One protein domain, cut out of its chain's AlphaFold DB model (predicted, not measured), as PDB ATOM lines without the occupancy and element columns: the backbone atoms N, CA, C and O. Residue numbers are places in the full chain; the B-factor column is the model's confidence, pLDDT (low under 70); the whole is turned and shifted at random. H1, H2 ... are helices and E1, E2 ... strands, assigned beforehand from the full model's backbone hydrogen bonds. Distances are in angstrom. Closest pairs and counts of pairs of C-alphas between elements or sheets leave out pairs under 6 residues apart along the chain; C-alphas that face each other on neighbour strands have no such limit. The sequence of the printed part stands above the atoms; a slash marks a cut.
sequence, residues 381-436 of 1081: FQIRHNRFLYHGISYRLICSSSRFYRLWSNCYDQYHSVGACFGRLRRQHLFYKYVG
ATOM      1  N   PHE A 381     111.167 145.929 154.239       68.06
ATOM      2  CA  PHE A 381     112.434 145.992 154.982       68.06
ATOM      3  C   PHE A 381     112.380 145.222 156.313       68.06
ATOM      4  O   PHE A 381     111.315 144.906 156.839       68.06
ATOM      5  N   GLN A 382     113.557 144.919 156.869       74.38
ATOM      6  CA  GLN A 382     113.726 144.276 158.176       74.38
ATOM      7  C   GLN A 382     114.510 145.210 159.104       74.38
ATOM      8  O   GLN A 382     115.590 145.673 158.731       74.38
ATOM      9  N   ILE A 383     113.995 145.456 160.315       81.25
ATOM     10  CA  ILE A 383     114.717 146.207 161.348       81.25
ATOM     11  C   ILE A 383     115.578 145.241 162.164       81.25
ATOM     12  O   ILE A 383     115.072 144.303 162.775       81.25
ATOM     13  N   ARG A 384     116.894 145.469 162.202       72.75
ATOM     14  CA  ARG A 384     117.839 144.787 163.098       72.75
ATOM     15  C   ARG A 384     118.721 145.821 163.787       72.75
ATOM     16  O   ARG A 384     119.325 146.654 163.120       72.75
ATOM     17  N   HIS A 385     118.799 145.765 165.118       82.88
ATOM     18  CA  HIS A 385     119.596 146.687 165.947       82.88
ATOM     19  C   HIS A 385     119.305 148.180 165.673       82.88
ATOM     20  O   HIS A 385     120.226 148.960 165.429       82.88
ATOM     21  N   ASN A 386     118.021 148.572 165.671       89.56
ATOM     22  CA  ASN A 386     117.545 149.921 165.317       89.56
ATOM     23  C   ASN A 386     118.010 150.410 163.937       89.56
ATOM     24  O   ASN A 386     118.172 151.607 163.719       89.56
ATOM     25  N   ARG A 387     118.244 149.498 162.990       86.69
ATOM     26  CA  ARG A 387     118.608 149.832 161.611       86.69
ATOM     27  C   ARG A 387     117.767 149.049 160.627       86.69
ATOM     28  O   ARG A 387     117.480 147.881 160.871       86.69
ATOM     29  N   PHE A 388     117.432 149.663 159.503       90.25
ATOM     30  CA  PHE A 388     116.772 148.995 158.385       90.25
ATOM     31  C   PHE A 388     117.345 149.471 157.048       90.25
ATOM     32  O   PHE A 388     118.102 150.442 156.991       90.25
ATOM     33  N   LEU A 389     117.047 148.729 155.985       83.44
ATOM     34  CA  LEU A 389     117.524 148.977 154.625       83.44
ATOM     35  C   LEU A 389     116.332 149.294 153.728       83.44
ATOM     36  O   LEU A 389     115.417 148.483 153.637       83.44
ATOM     37  N   TYR A 390     116.371 150.439 153.055       86.75
ATOM     38  CA  TYR A 390     115.367 150.856 152.078       86.75
ATOM     39  C   TYR A 390     116.089 151.333 150.811       86.75
ATOM     40  O   TYR A 390     117.008 152.145 150.905       86.75
ATOM     41  N   HIS A 391     115.768 150.749 149.649       82.12
ATOM     42  CA  HIS A 391     116.481 150.958 148.370       82.12
ATOM     43  C   HIS A 391     118.020 150.886 148.469       82.12
ATOM     44  O   HIS A 391     118.743 151.699 147.902       82.12
ATOM     45  N   GLY A 392     118.552 149.921 149.229       75.56
ATOM     46  CA  GLY A 392     120.003 149.736 149.376       75.56
ATOM     47  C   GLY A 392     120.703 150.762 150.280       75.56
ATOM     48  O   GLY A 392     121.909 150.655 150.499       75.56
ATOM     49  N   ILE A 393     119.964 151.711 150.864       81.69
ATOM     50  CA  ILE A 393     120.480 152.696 151.815       81.69
ATOM     51  C   ILE A 393     120.123 152.252 153.238       81.69
ATOM     52  O   ILE A 393     118.986 151.873 153.523       81.69
ATOM     53  N   SER A 394     121.107 152.272 154.143       87.44
ATOM     54  CA  SER A 394     120.885 151.963 155.558       87.44
ATOM     55  C   SER A 394     120.388 153.200 156.305       87.44
ATOM     56  O   SER A 394     120.965 154.280 156.180       87.44
ATOM     57  N   TYR A 395     119.345 153.029 157.113       93.44
ATOM     58  CA  TYR A 395     118.780 154.052 157.989       93.44
ATOM     59  C   TYR A 395     118.820 153.571 159.440       93.44
ATOM     60  O   TYR A 395     118.672 152.374 159.699       93.44
ATOM     61  N   ARG A 396     119.036 154.490 160.386       93.81
ATOM     62  CA  ARG A 396     119.001 154.228 161.830       93.81
ATOM     63  C   ARG A 396     117.773 154.892 162.445       93.81
ATOM     64  O   ARG A 396     117.550 156.075 162.215       93.81
ATOM     65  N   LEU A 397     116.998 154.120 163.201       93.88
ATOM     66  CA  LEU A 397     115.817 154.583 163.926       93.88
ATOM     67  C   LEU A 397     116.229 155.476 165.102       93.88
ATOM     68  O   LEU A 397     117.193 155.162 165.806       93.88
ATOM     69  N   ILE A 398     115.479 156.557 165.304       93.44
ATOM     70  CA  ILE A 398     115.556 157.438 166.478       93.44
ATOM     71  C   ILE A 398     114.590 156.939 167.565       93.44
ATOM     72  O   ILE A 398     114.867 157.072 168.752       93.44
ATOM     73  N   CYS A 399     113.499 156.275 167.171       88.19
ATOM     74  CA  CYS A 399     112.536 155.650 168.077       88.19
ATOM     75  C   CYS A 399     112.745 154.128 168.233       88.19
ATOM     76  O   CYS A 399     113.547 153.506 167.528       88.19
ATOM     77  N   SER A 400     112.018 153.509 169.173       90.94
ATOM     78  CA  SER A 400     112.026 152.053 169.352       90.94
ATOM     79  C   SER A 400     111.475 151.334 168.116       90.94
ATOM     80  O   SER A 400     110.589 151.835 167.419       90.94
ATOM     81  N   SER A 401     111.969 150.121 167.852       83.12
ATOM     82  CA  SER A 401     111.512 149.303 166.722       83.12
ATOM     83  C   SER A 401     110.003 149.044 166.757       83.12
ATOM     84  O   SER A 401     109.359 149.079 165.714       83.12
ATOM     85  N   SER A 402     109.422 148.852 167.945       83.75
ATOM     86  CA  SER A 402     107.979 148.669 168.137       83.75
ATOM     87  C   SER A 402     107.170 149.923 167.793       83.75
ATOM     88  O   SER A 402     106.171 149.820 167.081       83.75
ATOM     89  N   ARG A 403     107.615 151.112 168.230       89.38
ATOM     90  CA  ARG A 403     106.971 152.389 167.883       89.38
ATOM     91  C   ARG A 403     107.052 152.648 166.383       89.38
ATOM     92  O   ARG A 403     106.061 153.048 165.782       89.38
ATOM     93  N   PHE A 404     108.196 152.357 165.769       93.19
ATOM     94  CA  PHE A 404     108.355 152.481 164.327       93.19
ATOM     95  C   PHE A 404     107.427 151.535 163.553       93.19
ATOM     96  O   PHE A 404     106.782 151.981 162.615       93.19
ATOM     97  N   TYR A 405     107.307 150.260 163.951       89.62
ATOM     98  CA  TYR A 405     106.388 149.320 163.292       89.62
ATOM     99  C   TYR A 405     104.926 149.761 163.390       89.62
ATOM    100  O   TYR A 405     104.201 149.642 162.408       89.62
ATOM    101  N   ARG A 406     104.506 150.314 164.533       90.38
ATOM    102  CA  ARG A 406     103.141 150.830 164.715       90.38
ATOM    103  C   ARG A 406     102.868 152.041 163.820       90.38
ATOM    104  O   ARG A 406     101.885 152.052 163.094       90.38
ATOM    105  N   LEU A 407     103.775 153.022 163.809       91.00
ATOM    106  CA  LEU A 407     103.662 154.208 162.947       91.00
ATOM    107  C   LEU A 407     103.752 153.849 161.457       91.00
ATOM    108  O   LEU A 407     103.074 154.453 160.629       91.00
ATOM    109  N   TRP A 408     104.561 152.844 161.120       91.62
ATOM    110  CA  TRP A 408     104.663 152.317 159.766       91.62
ATOM    111  C   TRP A 408     103.385 151.601 159.324       91.62
ATOM    112  O   TRP A 408     102.945 151.845 158.207       91.62
ATOM    113  N   SER A 409     102.788 150.756 160.174       83.44
ATOM    114  CA  SER A 409     101.521 150.076 159.868       83.44
ATOM    115  C   SER A 409     100.413 151.094 159.643       83.44
ATOM    116  O   SER A 409      99.876 151.141 158.549       83.44
ATOM    117  N   ASN A 410     100.192 152.002 160.599       87.88
ATOM    118  CA  ASN A 410      99.143 153.019 160.496       87.88
ATOM    119  C   ASN A 410      99.300 153.884 159.241       87.88
ATOM    120  O   ASN A 410      98.325 154.202 158.569       87.88
ATOM    121  N   CYS A 411     100.536 154.255 158.898       91.88
ATOM    122  CA  CYS A 411     100.779 154.972 157.658       91.88
ATOM    123  C   CYS A 411     100.476 154.099 156.430       91.88
ATOM    124  O   CYS A 411      99.840 154.559 155.487       91.88
ATOM    125  N   TYR A 412     100.943 152.851 156.398       87.69
ATOM    126  CA  TYR A 412     100.749 151.984 155.238       87.69
ATOM    127  C   TYR A 412      99.273 151.635 155.017       87.69
ATOM    128  O   TYR A 412      98.839 151.577 153.871       87.69
ATOM    129  N   ASP A 413      98.512 151.475 156.096       84.44
ATOM    130  CA  ASP A 413      97.068 151.258 156.064       84.44
ATOM    131  C   ASP A 413      96.331 152.502 155.535       84.44
ATOM    132  O   ASP A 413      95.331 152.370 154.842       84.44
ATOM    133  N   GLN A 414      96.862 153.708 155.777       84.94
ATOM    134  CA  GLN A 414      96.279 154.962 155.288       84.94
ATOM    135  C   GLN A 414      96.647 155.298 153.830       84.94
ATOM    136  O   GLN A 414      95.841 155.889 153.120       84.94
ATOM    137  N   TYR A 415      97.866 154.983 153.377       84.50
ATOM    138  CA  TYR A 415      98.375 155.449 152.072       84.50
ATOM    139  C   TYR A 415      98.637 154.341 151.053       84.50
ATOM    140  O   TYR A 415      98.950 154.651 149.905       84.50
ATOM    141  N   HIS A 416      98.623 153.070 151.467       87.25
ATOM    142  CA  HIS A 416      98.954 151.894 150.648       87.25
ATOM    143  C   HIS A 416     100.242 152.031 149.798       87.25
ATOM    144  O   HIS A 416     100.432 151.335 148.803       87.25
ATOM    145  N   SER A 417     101.167 152.911 150.203       88.31
ATOM    146  CA  SER A 417     102.381 153.257 149.461       88.31
ATOM    147  C   SER A 417     103.593 153.304 150.384       88.31
ATOM    148  O   SER A 417     103.715 154.141 151.282       88.31
ATOM    149  N   VAL A 418     104.545 152.406 150.120       85.19
ATOM    150  CA  VAL A 418     105.814 152.307 150.858       85.19
ATOM    151  C   VAL A 418     106.618 153.608 150.735       85.19
ATOM    152  O   VAL A 418     107.211 154.052 151.716       85.19
ATOM    153  N   GLY A 419     106.616 154.238 149.554       85.69
ATOM    154  CA  GLY A 419     107.333 155.491 149.298       85.69
ATOM    155  C   GLY A 419     106.727 156.686 150.038       85.69
ATOM    156  O   GLY A 419     107.461 157.447 150.672       85.69
ATOM    157  N   ALA A 420     105.394 156.807 150.035       86.88
ATOM    158  CA  ALA A 420     104.686 157.873 150.748       86.88
ATOM    159  C   ALA A 420     104.933 157.790 152.262       86.88
ATOM    160  O   ALA A 420     105.282 158.788 152.902       86.88
ATOM    161  N   CYS A 421     104.862 156.580 152.822       92.31
ATOM    162  CA  CYS A 421     105.124 156.364 154.240       92.31
ATOM    163  C   CYS A 421     106.575 156.556 154.633       92.31
ATOM    164  O   CYS A 421     106.856 157.170 155.663       92.31
ATOM    165  N   PHE A 422     107.505 156.127 153.783       94.38
ATOM    166  CA  PHE A 422     108.913 156.416 153.991       94.38
ATOM    167  C   PHE A 422     109.176 157.930 154.035       94.38
ATOM    168  O   PHE A 422     109.848 158.412 154.946       94.38
ATOM    169  N   GLY A 423     108.611 158.696 153.095       88.31
ATOM    170  CA  GLY A 423     108.742 160.153 153.052       88.31
ATOM    171  C   GLY A 423     108.118 160.858 154.261       88.31
ATOM    172  O   GLY A 423     108.719 161.780 154.815       88.31
ATOM    173  N   ARG A 424     106.939 160.415 154.716       92.31
ATOM    174  CA  ARG A 424     106.238 161.010 155.867       92.31
ATOM    175  C   ARG A 424     106.949 160.726 157.190       92.31
ATOM    176  O   ARG A 424     107.222 161.653 157.945       92.31
ATOM    177  N   LEU A 425     107.338 159.476 157.433       92.81
ATOM    178  CA  LEU A 425     108.054 159.091 158.656       92.81
ATOM    179  C   LEU A 425     109.477 159.673 158.701       92.81
ATOM    180  O   LEU A 425     110.001 159.944 159.782       92.81
ATOM    181  N   ARG A 426     110.091 159.927 157.535       91.94
ATOM    182  CA  ARG A 426     111.348 160.681 157.434       91.94
ATOM    183  C   ARG A 426     111.168 162.152 157.816       91.94
ATOM    184  O   ARG A 426     112.020 162.677 158.525       91.94
ATOM    185  N   ARG A 427     110.079 162.803 157.383       92.56
ATOM    186  CA  ARG A 427     109.742 164.190 157.773       92.56
ATOM    187  C   ARG A 427     109.445 164.326 159.268       92.56
ATOM    188  O   ARG A 427     109.741 165.353 159.850       92.56
ATOM    189  N   GLN A 428     108.954 163.267 159.905       92.56
ATOM    190  CA  GLN A 428     108.766 163.203 161.359       92.56
ATOM    191  C   GLN A 428     110.058 162.899 162.140       92.56
ATOM    192  O   GLN A 428     109.998 162.609 163.331       92.56
ATOM    193  N   HIS A 429     111.225 162.906 161.483       91.44
ATOM    194  CA  HIS A 429     112.528 162.640 162.102       91.44
ATOM    195  C   HIS A 429     112.587 161.317 162.891       91.44
ATOM    196  O   HIS A 429     113.293 161.199 163.887       91.44
ATOM    197  N   LEU A 430     111.875 160.275 162.443       91.75
ATOM    198  CA  LEU A 430     111.855 158.981 163.140       91.75
ATOM    199  C   LEU A 430     113.079 158.108 162.825       91.75
ATOM    200  O   LEU A 430     113.342 157.123 163.519       91.75
ATOM    201  N   PHE A 431     113.838 158.452 161.781       95.31
ATOM    202  CA  PHE A 431     115.082 157.794 161.392       95.31
ATOM    203  C   PHE A 431     115.957 158.694 160.513       95.31
ATOM    204  O   PHE A 431     115.466 159.590 159.831       95.31
ATOM    205  N   TYR A 432     117.260 158.415 160.471       91.62
ATOM    206  CA  TYR A 432     118.239 159.158 159.670       91.62
ATOM    207  C   TYR A 432     119.151 158.228 158.862       91.62
ATOM    208  O   TYR A 432     119.324 157.051 159.188       91.62
ATOM    209  N   LYS A 433     119.729 158.745 157.771       91.19
ATOM    210  CA  LYS A 433     120.619 157.987 156.875       91.19
ATOM    211  C   LYS A 433     121.910 157.614 157.611       91.19
ATOM    212  O   LYS A 433     122.609 158.478 158.131       91.19
ATOM    213  N   TYR A 434     122.240 156.327 157.632       76.25
ATOM    214  CA  TYR A 434     123.402 155.786 158.329       76.25
ATOM    215  C   TYR A 434     124.541 155.486 157.340       76.25
ATOM    216  O   TYR A 434     124.451 154.561 156.533       76.25
ATOM    217  N   VAL A 435     125.635 156.252 157.415       60.84
ATOM    218  CA  VAL A 435     126.834 156.091 156.570       60.84
ATOM    219  C   VAL A 435     127.952 155.453 157.403       60.84
ATOM    220  O   VAL A 435     128.812 156.132 157.954       60.84
ATOM    221  N   GLY A 436     127.922 154.126 157.551       44.56
ATOM    222  CA  GLY A 436     128.935 153.375 158.299       44.56
ATOM    223  C   GLY A 436     129.187 151.998 157.690       44.56
ATOM    224  O   GLY A 436     128.257 151.207 157.553       44.56
TER     225      GLY A 436
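This is residues 381 to 436 of the 1081 residues of an uncharacterized protein of Mytilus coruscus (UniProt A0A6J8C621). A small sheet of three strands forms one side; H1 runs away from it and H2 folds back over it, the two helices making a V. The 56 printed residues hold E1, E2, H1, H2, E3 in chain order, class mixed; the sheet E1 E2 E3 is antiparallel. The whole is compact, radius of gyration of the C-alphas 10.5 A, spanning 33 by 21 by 19 A.

E1, residues 387 to 390, begins at C-alpha (118.608, 149.832, 161.611). E2 is 393 to 397, H1 401 to 415, 20.6 A, and H2 418 to 427, 14.3 A. E3, 431 to 433, ends at (120.619, 157.987, 156.875).

Hairpin E1 and E2 has N 388 and O 395 at 3.0 A; E2 and E3 have N 396 and O 432 at 2.8 A. H1 only grazes the sheet, with residues 401 to 404. H1 and H2 touch, closest C-alphas Cys 411 and Cys 421, 5.7 A, at a steep tilt of 58 degrees, opposite ways. H2 is on the sheet, height 10.3 A. Every O i to N i+4 pair in H1 and H2 is within hydrogen-bond range.

C-alphas 414 and 436 are farthest apart, 32.8 A. The printed part has no cut; its links are tight. Residues 381, 435 and 436 are under pLDDT 70.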